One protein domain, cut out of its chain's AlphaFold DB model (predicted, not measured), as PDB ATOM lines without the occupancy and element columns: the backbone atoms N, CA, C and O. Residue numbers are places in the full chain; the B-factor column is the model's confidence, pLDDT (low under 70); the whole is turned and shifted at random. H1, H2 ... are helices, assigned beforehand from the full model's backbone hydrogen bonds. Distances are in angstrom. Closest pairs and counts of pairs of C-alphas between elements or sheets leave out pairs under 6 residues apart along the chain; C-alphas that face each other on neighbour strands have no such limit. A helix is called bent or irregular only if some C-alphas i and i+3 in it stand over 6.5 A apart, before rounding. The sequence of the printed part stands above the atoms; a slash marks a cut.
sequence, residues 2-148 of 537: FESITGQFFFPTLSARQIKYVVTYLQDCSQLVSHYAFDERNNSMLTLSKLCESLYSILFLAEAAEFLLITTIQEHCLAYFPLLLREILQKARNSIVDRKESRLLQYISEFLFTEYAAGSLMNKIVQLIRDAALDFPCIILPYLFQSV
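This is residues 2 to 148 of the 537 residues of an uncharacterized protein of Protopolystoma xenopodis (UniProt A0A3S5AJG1). What is the shape? H5 runs through the middle of a helical body, with H6b and H8 beside it as a three-helix bundle; H7 packs on H5, H9 crosses H7, and H2 crosses H5. Residues 2 to 10 stick out as an arm. What makes it up? The printed part has 147 residues, all helix in class, with nine named helices, H1 to H9 in order, and no named strand. It is compact, radius of gyration of the C-alphas 16.3 A, spanning 56 by 36 by 24 A.

Where does it begin? H1, residues 3 to 6, starts at C-alpha 3 (228.646, 161.427, 128.709); H2 is residues 16 to 27, H3 31 to 37, H4 40 to 43. Which helices follow? H5, residues 48 to 67, measures 29.1 A. H6, residues 71 to 94, was assigned as one helix by its hydrogen bonds but is bent, C-alphas 79 and 82 being 6.9 A apart: H6a is 71 to 79, H6b 82 to 94. H7 is 99 to 113, 21.8 A; H8 120 to 135, 23.1 A; H9 137 to 147, ending at C-alpha 147 (242.640, 187.669, 160.050).

What meets the hub, H5? H5 and H6a form a hairpin, closest C-alphas Ala 62 and Gln 74, 5.8 A. H2 touches H5 with residues 18 to 22 alone, about perpendicular at 86 degrees, closest C-alphas Gln 18 and Phe 60, 5.5 A. What of the backbones? Every O i to N i+4 pair is within hydrogen-bond range in H2, H5, H6a, H6b and H8, against 2 of 3 in H3, 9 of 11 in H7 and 5 of 7 in H9; H1 and H4 are too short.

How large is it? The farthest C-alphas, Ile 5 and Ile 96, are 56.3 A apart; the printed part has no cut and no long link. Where is confidence low? Residues 28 to 46 and 90 to 104 are among the 45 under 70.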
ATOM      1  N   PHE A   2     225.451 158.810 129.556       67.62
ATOM      2  CA  PHE A   2     225.134 159.824 128.539       67.62
ATOM      3  C   PHE A   2     226.426 160.514 128.074       67.62
ATOM      4  O   PHE A   2     226.628 160.682 126.876       67.62
ATOM      5  N   GLU A   3     227.357 160.780 129.000       73.31
ATOM      6  CA  GLU A   3     228.646 161.427 128.709       73.31
ATOM      7  C   GLU A   3     229.544 160.592 127.788       73.31
ATOM      8  O   GLU A   3     230.203 161.125 126.901       73.31
ATOM      9  N   SER A   4     229.540 159.264 127.944       75.12
ATOM     10  CA  SER A   4     230.324 158.354 127.098       75.12
ATOM     11  C   SER A   4     229.828 158.299 125.650       75.12
ATOM     12  O   SER A   4     230.591 157.943 124.760       75.12
ATOM     13  N   ILE A   5     228.553 158.620 125.418       79.69
ATOM     14  CA  ILE A   5     227.927 158.597 124.090       79.69
ATOM     15  C   ILE A   5     228.096 159.954 123.402       79.69
ATOM     16  O   ILE A   5     228.338 160.008 122.200       79.69
ATOM     17  N   THR A   6     227.986 161.052 124.152       83.94
ATOM     18  CA  THR A   6     228.131 162.411 123.612       83.94
ATOM     19  C   THR A   6     229.582 162.882 123.538       83.94
ATOM     20  O   THR A   6     229.866 163.851 122.837       83.94
ATOM     21  N   GLY A   7     230.497 162.242 124.276       82.31
ATOM     22  CA  GLY A   7     231.866 162.726 124.468       82.31
ATOM     23  C   GLY A   7     231.937 164.035 125.266       82.31
ATOM     24  O   GLY A   7     232.983 164.680 125.290       82.31
ATOM     25  N   GLN A   8     230.832 164.453 125.893       81.88
ATOM     26  CA  GLN A   8     230.740 165.690 126.664       81.88
ATOM     27  C   GLN A   8     230.723 165.370 128.155       81.88
ATOM     28  O   GLN A   8     229.813 164.705 128.648       81.88
ATOM     29  N   PHE A   9     231.720 165.885 128.869       80.56
ATOM     30  CA  PHE A   9     231.863 165.728 130.311       80.56
ATOM     31  C   PHE A   9     231.598 167.065 130.999       80.56
ATOM     32  O   PHE A   9     232.136 168.096 130.593       80.56
ATOM     33  N   PHE A  10     230.767 167.047 132.041       81.31
ATOM     34  CA  PHE A  10     230.429 168.230 132.824       81.31
ATOM     35  C   PHE A  10     230.988 168.107 134.242       81.31
ATOM     36  O   PHE A  10     230.708 167.138 134.943       81.31
ATOM     37  N   PHE A  11     231.761 169.108 134.668       83.12
ATOM     38  CA  PHE A  11     232.387 169.158 135.989       83.12
ATOM     39  C   PHE A  11     231.840 170.365 136.772       83.12
ATOM     40  O   PHE A  11     232.390 171.459 136.657       83.12
ATOM     41  N   PRO A  12     230.751 170.209 137.551       74.31
ATOM     42  CA  PRO A  12     230.032 171.333 138.169       74.31
ATOM     43  C   PRO A  12     230.847 172.110 139.210       74.31
ATOM     44  O   PRO A  12     230.535 173.259 139.509       74.31
ATOM     45  N   THR A  13     231.861 171.474 139.786       81.69
ATOM     46  CA  THR A  13     232.669 171.990 140.897       81.69
ATOM     47  C   THR A  13     234.012 172.558 140.452       81.69
ATOM     48  O   THR A  13     234.687 173.197 141.254       81.69
ATOM     49  N   LEU A  14     234.407 172.346 139.192       84.25
ATOM     50  CA  LEU A  14     235.683 172.816 138.664       84.25
ATOM     51  C   LEU A  14     235.480 174.026 137.758       84.25
ATOM     52  O   LEU A  14     234.686 174.019 136.819       84.25
ATOM     53  N   SER A  15     236.263 175.069 138.003       86.12
ATOM     54  CA  SER A  15     236.349 176.214 137.106       86.12
ATOM     55  C   SER A  15     237.016 175.829 135.780       86.12
ATOM     56  O   SER A  15     237.904 174.975 135.721       86.12
ATOM     57  N   ALA A  16     236.675 176.548 134.707       83.88
ATOM     58  CA  ALA A  16     237.338 176.388 133.411       83.88
ATOM     59  C   ALA A  16     238.868 176.558 133.507       83.88
ATOM     60  O   ALA A  16     239.617 175.936 132.757       83.88
ATOM     61  N   ARG A  17     239.341 177.374 134.458       82.06
ATOM     62  CA  ARG A  17     240.769 177.594 134.705       82.06
ATOM     63  C   ARG A  17     241.445 176.366 135.325       82.06
ATOM     64  O   ARG A  17     242.513 175.989 134.860       82.06
ATOM     65  N   GLN A  18     240.822 175.733 136.319       84.25
ATOM     66  CA  GLN A  18     241.297 174.480 136.925       84.25
ATOM     67  C   GLN A  18     241.381 173.352 135.887       84.25
ATOM     68  O   GLN A  18     242.423 172.713 135.755       84.25
ATOM     69  N   ILE A  19     240.328 173.177 135.080       86.50
ATOM     70  CA  ILE A  19     240.309 172.181 133.996       86.50
ATOM     71  C   ILE A  19     241.413 172.477 132.978       86.50
ATOM     72  O   ILE A  19     242.135 171.567 132.578       86.50
ATOM     73  N   LYS A  20     241.592 173.749 132.592       83.56
ATOM     74  CA  LYS A  20     242.669 174.152 131.683       83.56
ATOM     75  C   LYS A  20     244.035 173.738 132.224       83.56
ATOM     76  O   LYS A  20     244.777 173.119 131.479       83.56
ATOM     77  N   TYR A  21     244.350 174.009 133.493       81.50
ATOM     78  CA  TYR A  21     245.635 173.610 134.079       81.50
ATOM     79  C   TYR A  21     245.867 172.093 134.025       81.50
ATOM     80  O   TYR A  21     246.968 171.670 133.683       81.50
ATOM     81  N   VAL A  22     244.837 171.285 134.297       84.56
ATOM     82  CA  VAL A  22     244.926 169.818 134.187       84.56
ATOM     83  C   VAL A  22     245.167 169.387 132.741       84.56
ATOM     84  O   VAL A  22     246.064 168.592 132.479       84.56
ATOM     85  N   VAL A  23     244.402 169.924 131.787       83.69
ATOM     86  CA  VAL A  23     244.546 169.584 130.364       83.69
ATOM     87  C   VAL A  23     245.927 169.976 129.847       83.69
ATOM     88  O   VAL A  23     246.581 169.155 129.211       83.69
ATOM     89  N   THR A  24     246.401 171.186 130.155       78.50
ATOM     90  CA  THR A  24     247.729 171.630 129.719       78.50
ATOM     91  C   THR A  24     248.832 170.777 130.355       78.50
ATOM     92  O   THR A  24     249.778 170.395 129.676       78.50
ATOM     93  N   TYR A  25     248.683 170.382 131.624       76.12
ATOM     94  CA  TYR A  25     249.612 169.453 132.270       76.12
ATOM     95  C   TYR A  25     249.682 168.092 131.552       76.12
ATOM     96  O   TYR A  25     250.771 167.557 131.346       76.12
ATOM     97  N   LEU A  26     248.528 167.525 131.178       79.62
ATOM     98  CA  LEU A  26     248.449 166.216 130.520       79.62
ATOM     99  C   LEU A  26     248.959 166.250 129.072       79.62
ATOM    100  O   LEU A  26     249.577 165.284 128.628       79.62
ATOM    101  N   GLN A  27     248.706 167.341 128.343       75.19
ATOM    102  CA  GLN A  27     249.127 167.507 126.946       75.19
ATOM    103  C   GLN A  27     250.638 167.706 126.812       75.19
ATOM    104  O   GLN A  27     251.258 167.083 125.955       75.19
ATOM    105  N   ASP A  28     251.231 168.512 127.691       66.12
ATOM    106  CA  ASP A  28     252.623 168.946 127.551       66.12
ATOM    107  C   ASP A  28     253.603 168.145 128.421       66.12
ATOM    108  O   ASP A  28     254.698 168.636 128.676       66.12
ATOM    109  N   CYS A  29     253.212 166.955 128.915       53.50
ATOM    110  CA  CYS A  29     254.003 166.024 129.743       53.50
ATOM    111  C   CYS A  29     255.253 166.657 130.387       53.50
ATOM    112  O   CYS A  29     256.317 166.719 129.774       53.50
ATOM    113  N   SER A  30     255.143 167.098 131.644       50.62
ATOM    114  CA  SER A  30     256.220 167.709 132.453       50.62
ATOM    115  C   SER A  30     256.758 169.081 132.004       50.62
ATOM    116  O   SER A  30     257.404 169.745 132.815       50.62
ATOM    117  N   GLN A  31     256.450 169.585 130.801       45.38
ATOM    118  CA  GLN A  31     257.007 170.869 130.358       45.38
ATOM    119  C   GLN A  31     256.318 172.097 130.959       45.38
ATOM    120  O   GLN A  31     256.973 173.118 131.139       45.38
ATOM    121  N   LEU A  32     255.042 172.034 131.362       43.66
ATOM    122  CA  LEU A  32     254.441 173.158 132.106       43.66
ATOM    123  C   LEU A  32     255.037 173.331 133.497       43.66
ATOM    124  O   LEU A  32     255.153 174.454 133.995       43.66
ATOM    125  N   VAL A  33     255.410 172.202 134.095       45.81
ATOM    126  CA  VAL A  33     256.149 172.144 135.344       45.81
ATOM    127  C   VAL A  33     257.509 172.814 135.086       45.81
ATOM    128  O   VAL A  33     257.796 173.853 135.665       45.81
ATOM    129  N   SER A  34     258.276 172.403 134.075       41.28
ATOM    130  CA  SER A  34     259.582 173.026 133.808       41.28
ATOM    131  C   SER A  34     259.565 174.464 133.251       41.28
ATOM    132  O   SER A  34     260.523 175.183 133.485       41.28
ATOM    133  N   HIS A  35     258.551 174.931 132.509       41.19
ATOM    134  CA  HIS A  35     258.635 176.224 131.794       41.19
ATOM    135  C   HIS A  35     257.944 177.415 132.451       41.19
ATOM    136  O   HIS A  35     258.342 178.548 132.179       41.19
ATOM    137  N   TYR A  36     256.949 177.201 133.313       42.06
ATOM    138  CA  TYR A  36     256.206 178.323 133.900       42.06
ATOM    139  C   TYR A  36     256.289 178.418 135.420       42.06
ATOM    140  O   TYR A  36     255.977 179.483 135.948       42.06
ATOM    141  N   ALA A  37     256.724 177.364 136.119       41.91
ATOM    142  CA  ALA A  37     256.718 177.385 137.578       41.91
ATOM    143  C   ALA A  37     257.803 176.557 138.289       41.91
ATOM    144  O   ALA A  37     257.871 176.720 139.496       41.91
ATOM    145  N   PHE A  38     258.620 175.712 137.634       44.66
ATOM    146  CA  PHE A  38     259.473 174.718 138.323       44.66
ATOM    147  C   PHE A  38     260.909 174.569 137.764       44.66
ATOM    148  O   PHE A  38     261.543 173.535 137.971       44.66
ATOM    149  N   ASP A  39     261.452 175.569 137.064       39.91
ATOM    150  CA  ASP A  39     262.887 175.580 136.737       39.91
ATOM    151  C   ASP A  39     263.668 176.213 137.901       39.91
ATOM    152  O   ASP A  39     263.747 177.439 138.018       39.91
ATOM    153  N   GLU A  40     264.256 175.383 138.773       40.88
ATOM    154  CA  GLU A  40     265.079 175.828 139.916       40.88
ATOM    155  C   GLU A  40     266.196 176.807 139.495       40.88
ATOM    156  O   GLU A  40     266.634 177.638 140.291       40.88
ATOM    157  N   ARG A  41     266.633 176.762 138.226       39.22
ATOM    158  CA  ARG A  41     267.645 177.677 137.676       39.22
ATOM    159  C   ARG A  41     267.128 179.096 137.421       39.22
ATOM    160  O   ARG A  41     267.927 180.027 137.478       39.22
ATOM    161  N   ASN A  42     265.829 179.279 137.181       42.78
ATOM    162  CA  ASN A  42     265.218 180.592 136.916       42.78
ATOM    163  C   ASN A  42     264.543 181.211 138.145       42.78
ATOM    164  O   ASN A  42     264.348 182.426 138.195       42.78
ATOM    165  N   ASN A  43     264.214 180.397 139.145       48.62
ATOM    166  CA  ASN A  43     263.523 180.810 140.364       48.62
ATOM    167  C   ASN A  43     264.250 181.933 141.131       48.62
ATOM    168  O   ASN A  43     263.625 182.921 141.531       48.62
ATOM    169  N   SER A  44     265.588 181.910 141.180       49.03
ATOM    170  CA  SER A  44     266.397 182.991 141.771       49.03
ATOM    171  C   SER A  44     266.123 184.373 141.147       49.03
ATOM    172  O   SER A  44     266.090 185.367 141.878       49.03
ATOM    173  N   MET A  45     265.799 184.440 139.848       52.56
ATOM    174  CA  MET A  45     265.476 185.676 139.118       52.56
ATOM    175  C   MET A  45     263.985 186.056 139.110       52.56
ATOM    176  O   MET A  45     263.635 187.152 138.664       52.56
ATOM    177  N   LEU A  46     263.077 185.198 139.588       63.50
ATOM    178  CA  LEU A  46     261.645 185.512 139.604       63.50
ATOM    179  C   LEU A  46     261.293 186.520 140.705       63.50
ATOM    180  O   LEU A  46     261.751 186.421 141.843       63.50
ATOM    181  N   THR A  47     260.431 187.483 140.385       70.38
ATOM    182  CA  THR A  47     259.869 188.398 141.388       70.38
ATOM    183  C   THR A  47     258.920 187.650 142.325       70.38
ATOM    184  O   THR A  47     258.287 186.668 141.924       70.38
ATOM    185  N   LEU A  48     258.767 188.134 143.563       70.56
ATOM    186  CA  LEU A  48     257.871 187.530 144.558       70.56
ATOM    187  C   LEU A  48     256.429 187.420 144.029       70.56
ATOM    188  O   LEU A  48     255.787 186.386 144.193       70.56
ATOM    189  N   SER A  49     255.954 188.421 143.273       71.06
ATOM    190  CA  SER A  49     254.653 188.364 142.585       71.06
ATOM    191  C   SER A  49     254.498 187.143 141.665       71.06
ATOM    192  O   SER A  49     253.427 186.542 141.656       71.06
ATOM    193  N   LYS A  50     255.525 186.772 140.886       74.94
ATOM    194  CA  LYS A  50     255.453 185.625 139.959       74.94
ATOM    195  C   LYS A  50     255.481 184.286 140.697       74.94
ATOM    196  O   LYS A  50     254.777 183.353 140.310       74.94
ATOM    197  N   LEU A  51     256.258 184.200 141.776       74.38
ATOM    198  CA  LEU A  51     256.288 183.012 142.633       74.38
ATOM    199  C   LEU A  51     254.924 182.787 143.298       74.38
ATOM    200  O   LEU A  51     254.379 181.688 143.252       74.38
ATOM    201  N   CYS A  52     254.311 183.848 143.821       73.50
ATOM    202  CA  CYS A  52     252.962 183.779 144.376       73.50
ATOM    203  C   CYS A  52     251.912 183.370 143.325       73.50
ATOM    204  O   CYS A  52     251.067 182.530 143.611       73.50
ATOM    205  N   GLU A  53     251.966 183.899 142.096       74.88
ATOM    206  CA  GLU A  53     251.085 183.467 140.990       74.88
ATOM    207  C   GLU A  53     251.252 181.974 140.644       74.88
ATOM    208  O   GLU A  53     250.277 181.282 140.323       74.88
ATOM    209  N   SER A  54     252.475 181.456 140.768       77.12
ATOM    210  CA  SER A  54     252.772 180.030 140.601       77.12
ATOM    211  C   SER A  54     252.132 179.191 141.711       77.12
ATOM    212  O   SER A  54     251.559 178.139 141.429       77.12
ATOM    213  N   LEU A  55     252.118 179.696 142.948       79.31
ATOM    214  CA  LEU A  55     251.484 179.029 144.088       79.31
ATOM    215  C   LEU A  55     249.974 178.854 143.872       79.31
ATOM    216  O   LEU A  55     249.455 177.757 144.068       79.31
ATOM    217  N   TYR A  56     249.277 179.887 143.381       78.31
ATOM    218  CA  TYR A  56     247.856 179.775 143.012       78.31
ATOM    219  C   TYR A  56     247.615 178.706 141.953       78.31
ATOM    220  O   TYR A  56     246.638 177.963 142.024       78.31
ATOM    221  N   SER A  57     248.499 178.644 140.958       78.69
ATOM    222  CA  SER A  57     248.372 177.683 139.866       78.69
ATOM    223  C   SER A  57     248.502 176.249 140.388       78.69
ATOM    224  O   SER A  57     247.721 175.390 139.988       78.69
ATOM    225  N   ILE A  58     249.417 176.006 141.332       81.50
ATOM    226  CA  ILE A  58     249.598 174.698 141.978       81.50
ATOM    227  C   ILE A  58     248.417 174.339 142.875       81.50
ATOM    228  O   ILE A  58     247.979 173.194 142.837       81.50
ATOM    229  N   LEU A  59     247.879 175.289 143.646       82.56
ATOM    230  CA  LEU A  59     246.703 175.054 144.489       82.56
ATOM    231  C   LEU A  59     245.477 174.683 143.645       82.56
ATOM    232  O   LEU A  59     244.829 173.676 143.911       82.56
ATOM    233  N   PHE A  60     245.209 175.424 142.567       82.88
ATOM    234  CA  PHE A  60     244.124 175.095 141.637       82.88
ATOM    235  C   PHE A  60     244.343 173.760 140.925       82.88
ATOM    236  O   PHE A  60     243.389 173.012 140.715       82.88
ATOM    237  N   LEU A  61     245.586 173.447 140.556       84.81
ATOM    238  CA  LEU A  61     245.921 172.161 139.958       84.81
ATOM    239  C   LEU A  61     245.727 171.010 140.958       84.81
ATOM    240  O   LEU A  61     245.195 169.974 140.573       84.81
ATOM    241  N   ALA A  62     246.093 171.203 142.229       85.06
ATOM    242  CA  ALA A  62     245.918 170.222 143.296       85.06
ATOM    243  C   ALA A  62     244.433 169.928 143.556       85.06
ATOM    244  O   ALA A  62     244.038 168.766 143.534       85.06
ATOM    245  N   GLU A  63     243.599 170.962 143.708       85.69
ATOM    246  CA  GLU A  63     242.145 170.810 143.879       85.69
ATOM    247  C   GLU A  63     241.507 170.049 142.706       85.69
ATOM    248  O   GLU A  63     240.714 169.125 142.898       85.69
ATOM    249  N   ALA A  64     241.883 170.401 141.474       86.88
ATOM    250  CA  ALA A  64     241.364 169.754 140.274       86.88
ATOM    251  C   ALA A  64     241.831 168.297 140.150       86.88
ATOM    252  O   ALA A  64     241.043 167.420 139.797       86.88
ATOM    253  N   ALA A  65     243.102 168.032 140.450       86.44
ATOM    254  CA  ALA A  65     243.681 166.695 140.419       86.44
ATOM    255  C   ALA A  65     243.105 165.783 141.500       86.44
ATOM    256  O   ALA A  65     242.954 164.584 141.267       86.44
ATOM    257  N   GLU A  66     242.778 166.330 142.670       87.19
ATOM    258  CA  GLU A  66     242.076 165.599 143.719       87.19
ATOM    259  C   GLU A  66     240.654 165.243 143.283       87.19
ATOM    260  O   GLU A  66     240.285 164.071 143.335       87.19
ATOM    261  N   PHE A  67     239.896 166.206 142.750       87.75
ATOM    262  CA  PHE A  67     238.541 165.956 142.256       87.75
ATOM    263  C   PHE A  67     238.497 164.926 141.115       87.75
ATOM    264  O   PHE A  67     237.623 164.061 141.084       87.75
ATOM    265  N   LEU A  68     239.444 165.003 140.175       88.56
ATOM    266  CA  LEU A  68     239.535 164.103 139.019       88.56
ATOM    267  C   LEU A  68     240.278 162.790 139.318       88.56
ATOM    268  O   LEU A  68     240.391 161.949 138.429       88.56
ATOM    269  N   LEU A  69     240.789 162.611 140.543       88.44
ATOM    270  CA  LEU A  69     241.555 161.438 140.981       88.44
ATOM    271  C   LEU A  69     242.821 161.160 140.141       88.44
ATOM    272  O   LEU A  69     243.215 160.011 139.944       88.44
ATOM    273  N   ILE A  70     243.492 162.212 139.659       87.94
ATOM    274  CA  ILE A  70     244.719 162.098 138.854       87.94
ATOM    275  C   ILE A  70     245.942 162.089 139.780       87.94
ATOM    276  O   ILE A  70     246.559 163.126 140.029       87.94
ATOM    277  N   THR A  71     246.299 160.913 140.293       84.88
ATOM    278  CA  THR A  71     247.328 160.735 141.338       84.88
ATOM    279  C   THR A  71     248.702 161.296 140.972       84.88
ATOM    280  O   THR A  71     249.350 161.907 141.816       84.88
ATOM    281  N   THR A  72     249.127 161.180 139.713       82.50
ATOM    282  CA  THR A  72     250.428 161.695 139.250       82.50
ATOM    283  C   THR A  72     250.550 163.211 139.409       82.50
ATOM    284  O   THR A  72     251.604 163.719 139.786       82.50
ATOM    285  N   ILE A  73     249.462 163.950 139.172       84.25
ATOM    286  CA  ILE A  73     249.427 165.400 139.388       84.25
ATOM    287  C   ILE A  73     249.446 165.710 140.888       84.25
ATOM    288  O   ILE A  73     250.163 166.611 141.316       84.25
ATOM    289  N   GLN A  74     248.703 164.945 141.694       81.88
ATOM    290  CA  GLN A  74     248.666 165.125 143.149       81.88
ATOM    291  C   GLN A  74     250.060 164.948 143.778       81.88
ATOM    292  O   GLN A  74     250.475 165.764 144.601       81.88
ATOM    293  N   GLU A  75     250.801 163.917 143.362       80.06
ATOM    294  CA  GLU A  75     252.170 163.646 143.818       80.06
ATOM    295  C   GLU A  75     253.126 164.789 143.460       80.06
ATOM    296  O   GLU A  75     253.875 165.258 144.319       80.06
ATOM    297  N   HIS A  76     253.058 165.303 142.230       80.00
ATOM    298  CA  HIS A  76     253.876 166.441 141.811       80.00
ATOM    299  C   HIS A  76     253.524 167.734 142.554       80.00
ATOM    300  O   HIS A  76     254.426 168.470 142.962       80.00
ATOM    301  N   CYS A  77     252.235 168.000 142.787       78.50
ATOM    302  CA  CYS A  77     251.801 169.127 143.608       78.50
ATOM    303  C   CYS A  77     252.381 169.032 145.029       78.50
ATOM    304  O   CYS A  77     252.927 170.018 145.518       78.50
ATOM    305  N   LEU A  78     252.335 167.858 145.674       74.06
ATOM    306  CA  LEU A  78     252.896 167.663 147.020       74.06
ATOM    307  C   LEU A  78     254.415 167.788 147.077       74.06
ATOM    308  O   LEU A  78     254.936 168.325 148.051       74.06
ATOM    309  N   ALA A  79     255.123 167.289 146.065       74.50
ATOM    310  CA  ALA A  79     256.577 167.369 146.020       74.50
ATOM    311  C   ALA A  79     257.062 168.821 145.891       74.50
ATOM    312  O   ALA A  79     258.051 169.206 146.512       74.50
ATOM    313  N   TYR A  80     256.354 169.639 145.109       72.19
ATOM    314  CA  TYR A  80     256.824 170.978 144.768       72.19
ATOM    315  C   TYR A  80     256.275 172.102 145.641       72.19
ATOM    316  O   TYR A  80     256.983 173.074 145.908       72.19
ATOM    317  N   PHE A  81     255.036 171.975 146.119       78.00
ATOM    318  CA  PHE A  81     254.422 172.965 146.999       78.00
ATOM    319  C   PHE A  81     255.340 173.444 148.145       78.00
ATOM    320  O   PHE A  81     255.482 174.660 148.297       78.00
ATOM    321  N   PRO A  82     256.017 172.565 148.920       69.38
ATOM    322  CA  PRO A  82     256.877 173.020 150.012       69.38
ATOM    323  C   PRO A  82     258.122 173.777 149.525       69.38
ATOM    324  O   PRO A  82     258.564 174.704 150.203       69.38
ATOM    325  N   LEU A  83     258.671 173.424 148.357       72.00
ATOM    326  CA  LEU A  83     259.827 174.108 147.767       72.00
ATOM    327  C   LEU A  83     259.459 175.541 147.372       72.00
ATOM    328  O   LEU A  83     260.125 176.489 147.789       72.00
ATOM    329  N   LEU A  84     258.348 175.701 146.649       72.94
ATOM    330  CA  LEU A  84     257.862 177.012 146.225       72.94
ATOM    331  C   LEU A  84     257.457 177.884 147.418       72.94
ATOM    332  O   LEU A  84     257.802 179.064 147.468       72.94
ATOM    333  N   LEU A  85     256.740 177.310 148.388       74.44
ATOM    334  CA  LEU A  85     256.331 178.028 149.592       74.44
ATOM    335  C   LEU A  85     257.551 178.542 150.364       74.44
ATOM    336  O   LEU A  85     257.588 179.708 150.754       74.44
ATOM    337  N   ARG A  86     258.577 177.701 150.536       70.56
ATOM    338  CA  ARG A  86     259.823 178.100 151.196       70.56
ATOM    339  C   ARG A  86     260.519 179.231 150.448       70.56
ATOM    340  O   ARG A  86     260.986 180.166 151.092       70.56
ATOM    341  N   GLU A  87     260.577 179.177 149.123       71.19
ATOM    342  CA  GLU A  87     261.214 180.225 148.326       71.19
ATOM    343  C   GLU A  87     260.477 181.570 148.432       71.19
ATOM    344  O   GLU A  87     261.112 182.604 148.652       71.19
ATOM    345  N   ILE A  88     259.139 181.559 148.360       75.44
ATOM    346  CA  ILE A  88     258.293 182.747 148.573       75.44
ATOM    347  C   ILE A  88     258.604 183.378 149.932       75.44
ATOM    348  O   ILE A  88     258.858 184.580 150.018       75.44
ATOM    349  N   LEU A  89     258.626 182.566 150.992       74.38
ATOM    350  CA  LEU A  89     258.864 183.036 152.356       74.38
ATOM    351  C   LEU A  89     260.307 183.520 152.557       74.38
ATOM    352  O   LEU A  89     260.530 184.535 153.213       74.38
ATOM    353  N   GLN A  90     261.296 182.859 151.954       69.88
ATOM    354  CA  GLN A  90     262.690 183.304 151.998       69.88
ATOM    355  C   GLN A  90     262.896 184.637 151.276       69.88
ATOM    356  O   GLN A  90     263.588 185.506 151.805       69.88
ATOM    357  N   LYS A  91     262.279 184.838 150.104       69.69
ATOM    358  CA  LYS A  91     262.350 186.131 149.411       69.69
ATOM    359  C   LYS A  91     261.636 187.222 150.198       69.69
ATOM    360  O   LYS A  91     262.232 188.272 150.407       69.69
ATOM    361  N   ALA A  92     260.439 186.943 150.711       67.88
ATOM    362  CA  ALA A  92     259.693 187.879 151.554       67.88
ATOM    363  C   ALA A  92     260.456 188.275 152.831       67.88
ATOM    364  O   ALA A  92     260.310 189.395 153.308       67.88
ATOM    365  N   ARG A  93     261.303 187.388 153.375       67.00
ATOM    366  CA  ARG A  93     262.179 187.702 154.516       67.00
ATOM    367  C   ARG A  93     263.219 188.775 154.190       67.00
ATOM    368  O   ARG A  93     263.584 189.552 155.068       67.00
ATOM    369  N   ASN A  94     263.720 188.773 152.957       61.69
ATOM    370  CA  ASN A  94     264.858 189.584 152.528       61.69
ATOM    371  C   ASN A  94     264.438 190.829 151.724       61.69
ATOM    372  O   ASN A  94     265.296 191.641 151.382       61.69
ATOM    373  N   SER A  95     263.150 190.987 151.405       62.41
ATOM    374  CA  SER A  95     262.622 192.104 150.622       62.41
ATOM    375  C   SER A  95     261.745 193.037 151.456       62.41
ATOM    376  O   SER A  95     261.058 192.627 152.389       62.41
ATOM    377  N   ILE A  96     261.723 194.320 151.082       58.72
ATOM    378  CA  ILE A  96     260.676 195.238 151.536       58.72
ATOM    379  C   ILE A  96     259.402 194.836 150.793       58.72
ATOM    380  O   ILE A  96     259.258 195.136 149.611       58.72
ATOM    381  N   VAL A  97     258.520 194.108 151.477       60.56
ATOM    382  CA  VAL A  97     257.265 193.605 150.910       60.56
ATOM    383  C   VAL A  97     256.359 194.783 150.553       60.56
ATOM    384  O   VAL A  97     255.956 195.563 151.420       60.56
ATOM    385  N   ASP A  98     256.012 194.914 149.276       58.97
ATOM    386  CA  ASP A  98     255.108 195.961 148.811       58.97
ATOM    387  C   ASP A  98     253.620 195.559 148.955       58.97
ATOM    388  O   ASP A  98     253.251 194.468 149.403       58.97
ATOM    389  N   ARG A  99     252.694 196.478 148.639       57.38
ATOM    390  CA  ARG A  99     251.256 196.282 148.924       57.38
ATOM    391  C   ARG A  99     250.647 195.097 148.160       57.38
ATOM    392  O   ARG A  99     249.692 194.495 148.653       57.38
ATOM    393  N   LYS A 100     251.143 194.789 146.954       60.22
ATOM    394  CA  LYS A 100     250.648 193.663 146.145       60.22
ATOM    395  C   LYS A 100     251.156 192.348 146.730       60.22
ATOM    396  O   LYS A 100     250.358 191.434 146.908       60.22
ATOM    397  N   GLU A 101     252.433 192.284 147.088       65.75
ATOM    398  CA  GLU A 101     253.056 191.116 147.717       65.75
ATOM    399  C   GLU A 101     252.452 190.809 149.093       65.75
ATOM    400  O   GLU A 101     252.151 189.657 149.399       65.75
ATOM    401  N   SER A 102     252.131 191.847 149.868       69.94
ATOM    402  CA  SER A 102     251.465 191.723 151.168       69.94
ATOM    403  C   SER A 102     250.081 191.060 151.073       69.94
ATOM    404  O   SER A 102     249.735 190.223 151.903       69.94
ATOM    405  N   ARG A 103     249.304 191.343 150.014       68.81
ATOM    406  CA  ARG A 103     248.019 190.656 149.763       68.81
ATOM    407  C   ARG A 103     248.192 189.170 149.446       68.81
ATOM    408  O   ARG A 103     247.318 188.374 149.773       68.81
ATOM    409  N   LEU A 104     249.292 188.803 148.794       69.25
ATOM    410  CA  LEU A 104     249.572 187.418 148.412       69.25
ATOM    411  C   LEU A 104     250.009 186.606 149.640       69.25
ATOM    412  O   LEU A 104     249.513 185.505 149.849       69.25
ATOM    413  N   LEU A 105     250.848 187.180 150.508       74.25
ATOM    414  CA  LEU A 105     251.206 186.577 151.801       74.25
ATOM    415  C   LEU A 105     250.002 186.472 152.748       74.25
ATOM    416  O   LEU A 105     249.838 185.462 153.438       74.25
ATOM    417  N   GLN A 106     249.120 187.475 152.728       79.25
ATOM    418  CA  GLN A 106     247.839 187.406 153.422       79.25
ATOM    419  C   GLN A 106     247.014 186.214 152.934       79.25
ATOM    420  O   GLN A 106     246.519 185.461 153.760       79.25
ATOM    421  N   TYR A 107     246.915 185.992 151.623       75.62
ATOM    422  CA  TYR A 107     246.174 184.854 151.081       75.62
ATOM    423  C   TYR A 107     246.748 183.498 151.522       75.62
ATOM    424  O   TYR A 107     245.986 182.621 151.919       75.62
ATOM    425  N   ILE A 108     248.079 183.333 151.512       76.44
ATOM    426  CA  ILE A 108     248.744 182.114 152.020       76.44
ATOM    427  C   ILE A 108     248.358 181.858 153.479       76.44
ATOM    428  O   ILE A 108     248.081 180.727 153.867       76.44
ATOM    429  N   SER A 109     248.309 182.924 154.275       77.31
ATOM    430  CA  SER A 109     247.944 182.855 155.689       77.31
ATOM    431  C   SER A 109     246.454 182.554 155.870       77.31
ATOM    432  O   SER A 109     246.089 181.728 156.696       77.31
ATOM    433  N   GLU A 110     245.579 183.160 155.065       76.00
ATOM    434  CA  GLU A 110     244.137 182.892 155.088       76.00
ATOM    435  C   GLU A 110     243.810 181.445 154.669       76.00
ATOM    436  O   GLU A 110     242.829 180.874 155.146       76.00
ATOM    437  N   PHE A 111     244.674 180.808 153.870       76.12
ATOM    438  CA  PHE A 111     244.577 179.388 153.519       76.12
ATOM    439  C   PHE A 111     244.724 178.444 154.723       76.12
ATOM    440  O   PHE A 111     244.373 177.275 154.639       76.12
ATOM    441  N   LEU A 112     245.223 178.922 155.862       74.75
ATOM    442  CA  LEU A 112     245.251 178.128 157.089       74.75
ATOM    443  C   LEU A 112     243.878 178.015 157.769       74.75
ATOM    444  O   LEU A 112     243.687 177.128 158.601       74.75
ATOM    445  N   PHE A 113     242.933 178.889 157.409       70.75
ATOM    446  CA  PHE A 113     241.571 178.918 157.946       70.75
ATOM    447  C   PHE A 113     240.542 178.290 157.008       70.75
ATOM    448  O   PHE A 113     239.344 178.336 157.294       70.75
ATOM    449  N   THR A 114     240.962 177.723 155.875       67.00
ATOM    450  CA  THR A 114     240.054 176.982 155.004       67.00
ATOM    451  C   THR A 114     239.670 175.667 155.687       67.00
ATOM    452  O   THR A 114     240.241 174.609 155.453       67.00
ATOM    453  N   GLU A 115     238.621 175.727 156.511       49.72
ATOM    454  CA  GLU A 115     237.925 174.573 157.112       49.72
ATOM    455  C   GLU A 115     237.363 173.596 156.055       49.72
ATOM    456  O   GLU A 115     236.894 172.510 156.384       49.72
ATOM    457  N   TYR A 116     237.447 173.965 154.774       46.66
ATOM    458  CA  TYR A 116     236.958 173.234 153.610       46.66
ATOM    459  C   TYR A 116     238.090 172.738 152.700       46.66
ATOM    460  O   TYR A 116     237.937 172.725 151.479       46.66
ATOM    461  N   ALA A 117     239.219 172.297 153.260       53.75
ATOM    462  CA  ALA A 117     240.098 171.366 152.554       53.75
ATOM    463  C   ALA A 117     239.342 170.033 152.366       53.75
ATOM    464  O   ALA A 117     239.512 169.069 153.110       53.75
ATOM    465  N   ALA A 118     238.414 170.017 151.407       51.97
ATOM    466  CA  ALA A 118     237.553 168.892 151.081       51.97
ATOM    467  C   ALA A 118     238.370 167.832 150.330       51.97
ATOM    468  O   ALA A 118     238.210 167.643 149.128       51.97
ATOM    469  N   GLY A 119     239.295 167.183 151.037       63.84
ATOM    470  CA  GLY A 119     240.191 166.208 150.437       63.84
ATOM    471  C   GLY A 119     241.448 165.907 151.252       63.84
ATOM    472  O   GLY A 119     241.926 166.712 152.051       63.84
ATOM    473  N   SER A 120     241.991 164.702 151.069       79.19
ATOM    474  CA  SER A 120     243.219 164.257 151.738       79.19
ATOM    475  C   SER A 120     244.457 165.035 151.275       79.19
ATOM    476  O   SER A 120     245.382 165.234 152.066       79.19
ATOM    477  N   LEU A 121     244.477 165.490 150.018       82.25
ATOM    478  CA  LEU A 121     245.578 166.249 149.433       82.25
ATOM    479  C   LEU A 121     245.605 167.669 149.988       82.25
ATOM    480  O   LEU A 121     246.644 168.121 150.469       82.25
ATOM    481  N   MET A 122     244.455 168.345 149.981       81.12
ATOM    482  CA  MET A 122     244.356 169.704 150.507       81.12
ATOM    483  C   MET A 122     244.686 169.763 152.002       81.12
ATOM    484  O   MET A 122     245.386 170.678 152.428       81.12
ATOM    485  N   ASN A 123     244.311 168.744 152.782       81.12
ATOM    486  CA  ASN A 123     244.721 168.637 154.186       81.12
ATOM    487  C   ASN A 123     246.246 168.545 154.357       81.12
ATOM    488  O   ASN A 123     246.810 169.194 155.238       81.12
ATOM    489  N   LYS A 124     246.938 167.786 153.496       82.94
ATOM    490  CA  LYS A 124     248.409 167.737 153.499       82.94
ATOM    491  C   LYS A 124     249.015 169.093 153.144       82.94
ATOM    492  O   LYS A 124     249.975 169.506 153.783       82.94
ATOM    493  N   ILE A 125     248.449 169.801 152.167       83.12
ATOM    494  CA  ILE A 125     248.902 171.144 151.781       83.12
ATOM    495  C   ILE A 125     248.722 172.135 152.938       83.12
ATOM    496  O   ILE A 125     249.662 172.854 153.267       83.12
ATOM    497  N   VAL A 126     247.568 172.134 153.612       83.62
ATOM    498  CA  VAL A 126     247.335 172.964 154.806       83.62
ATOM    499  C   VAL A 126     248.355 172.641 155.896       83.62
ATOM    500  O   VAL A 126     248.915 173.560 156.492       83.62
ATOM    501  N   GLN A 127     248.665 171.360 156.117       82.62
ATOM    502  CA  GLN A 127     249.703 170.963 157.070       82.62
ATOM    503  C   GLN A 127     251.086 171.510 156.683       82.62
ATOM    504  O   GLN A 127     251.797 172.013 157.548       82.62
ATOM    505  N   LEU A 128     251.449 171.494 155.397       80.12
ATOM    506  CA  LEU A 128     252.707 172.084 154.921       80.12
ATOM    507  C   LEU A 128     252.761 173.601 155.155       80.12
ATOM    508  O   LEU A 128     253.817 174.130 155.497       80.12
ATOM    509  N   ILE A 129     251.634 174.309 155.018       82.25
ATOM    510  CA  ILE A 129     251.563 175.741 155.345       82.25
ATOM    511  C   ILE A 129     251.675 175.955 156.861       82.25
ATOM    512  O   ILE A 129     252.336 176.902 157.286       82.25
ATOM    513  N   ARG A 130     251.086 175.078 157.690       81.50
ATOM    514  CA  ARG A 130     251.233 175.137 159.158       81.50
ATOM    515  C   ARG A 130     252.686 174.955 159.573       81.50
ATOM    516  O   ARG A 130     253.187 175.739 160.373       81.50
ATOM    517  N   ASP A 131     253.366 173.967 159.000       74.06
ATOM    518  CA  ASP A 131     254.785 173.726 159.257       74.06
ATOM    519  C   ASP A 131     255.627 174.939 158.815       74.06
ATOM    520  O   ASP A 131     256.468 175.423 159.569       74.06
ATOM    521  N   ALA A 132     255.320 175.533 157.657       73.00
ATOM    522  CA  ALA A 132     255.977 176.759 157.203       73.00
ATOM    523  C   ALA A 132     255.705 177.973 158.115       73.00
ATOM    524  O   ALA A 132     256.579 178.825 158.274       73.00
ATOM    525  N   ALA A 133     254.526 178.061 158.742       77.06
ATOM    526  CA  ALA A 133     254.207 179.099 159.726       77.06
ATOM    527  C   ALA A 133     255.063 178.989 160.995       77.06
ATOM    528  O   ALA A 133     255.350 180.009 161.625       77.06
ATOM    529  N   LEU A 134     255.498 177.776 161.347       69.56
ATOM    530  CA  LEU A 134     256.434 177.541 162.444       69.56
ATOM    531  C   LEU A 134     257.867 177.933 162.064       69.56
ATOM    532  O   LEU A 134     258.561 178.490 162.907       69.56
ATOM    533  N   ASP A 135     258.274 177.712 160.812       65.44
ATOM    534  CA  ASP A 135     259.617 178.040 160.305       65.44
ATOM    535  C   ASP A 135     259.801 179.532 159.958       65.44
ATOM    536  O   ASP A 135     260.897 180.080 160.093       65.44
ATOM    537  N   PHE A 136     258.733 180.212 159.523       69.50
ATOM    538  CA  PHE A 136     258.734 181.629 159.126       69.50
ATOM    539  C   PHE A 136     257.693 182.472 159.891       69.50
ATOM    540  O   PHE A 136     256.883 183.189 159.283       69.50
ATOM    541  N   PRO A 137     257.709 182.455 161.235       73.06
ATOM    542  CA  PRO A 137     256.644 183.048 162.036       73.06
ATOM    543  C   PRO A 137     256.559 184.568 161.905       73.06
ATOM    544  O   PRO A 137     255.459 185.115 161.894       73.06
ATOM    545  N   CYS A 138     257.686 185.264 161.727       75.56
ATOM    546  CA  CYS A 138     257.709 186.720 161.540       75.56
ATOM    547  C   CYS A 138     257.012 187.186 160.252       75.56
ATOM    548  O   CYS A 138     256.676 188.361 160.148       75.56
ATOM    549  N   ILE A 139     256.810 186.289 159.282       79.06
ATOM    550  CA  ILE A 139     256.148 186.600 158.012       79.06
ATOM    551  C   ILE A 139     254.678 186.209 158.086       79.06
ATOM    552  O   ILE A 139     253.827 187.021 157.753       79.06
ATOM    553  N   ILE A 140     254.370 184.989 158.537       82.38
ATOM    554  CA  ILE A 140     253.010 184.431 158.459       82.38
ATOM    555  C   ILE A 140     252.121 184.899 159.618       82.38
ATOM    556  O   ILE A 140     250.987 185.329 159.397       82.38
ATOM    557  N   LEU A 141     252.620 184.857 160.858       83.50
ATOM    558  CA  LEU A 141     251.801 185.170 162.032       83.50
ATOM    559  C   LEU A 141     251.176 186.582 161.999       83.50
ATOM    560  O   LEU A 141     249.999 186.675 162.350       83.50
ATOM    561  N   PRO A 142     251.855 187.669 161.558       83.06
ATOM    562  CA  PRO A 142     251.221 188.988 161.457       83.06
ATOM    563  C   PRO A 142     249.923 188.982 160.634       83.06
ATOM    564  O   PRO A 142     248.933 189.603 161.021       83.06
ATOM    565  N   TYR A 143     249.899 188.253 159.515       82.94
ATOM    566  CA  TYR A 143     248.719 188.153 158.652       82.94
ATOM    567  C   TYR A 143     247.625 187.269 159.253       82.94
ATOM    568  O   TYR A 143     246.436 187.544 159.060       82.94
ATOM    569  N   LEU A 144     248.001 186.243 160.023       81.19
ATOM    570  CA  LEU A 144     247.044 185.451 160.797       81.19
ATOM    571  C   LEU A 144     246.382 186.303 161.884       81.19
ATOM    572  O   LEU A 144     245.161 186.278 162.010       81.19
ATOM    573  N   PHE A 145     247.154 187.127 162.597       79.12
ATOM    574  CA  PHE A 145     246.628 188.059 163.595       79.12
ATOM    575  C   PHE A 145     245.641 189.075 163.003       79.12
ATOM    576  O   PHE A 145     244.593 189.329 163.592       79.12
ATOM    577  N   GLN A 146     245.925 189.622 161.819       80.19
ATOM    578  CA  GLN A 146     244.989 190.514 161.112       80.19
ATOM    579  C   GLN A 146     243.677 189.811 160.734       80.19
ATOM    580  O   GLN A 146     242.613 190.432 160.667       80.19
ATOM    581  N   SER A 147     243.753 188.505 160.496       77.69
ATOM    582  CA  SER A 147     242.640 187.669 160.050       77.69
ATOM    583  C   SER A 147     241.754 187.165 161.197       77.69
ATOM    584  O   SER A 147     240.671 186.642 160.938       77.69
ATOM    585  N   VAL A 148     242.132 187.402 162.459       77.25
ATOM    586  CA  VAL A 148     241.372 187.005 163.663       77.25
ATOM    587  C   VAL A 148     239.947 187.556 163.689       77.25
ATOM    588  O   VAL A 148     239.021 186.887 164.136       77.25
TER     589      VAL A 148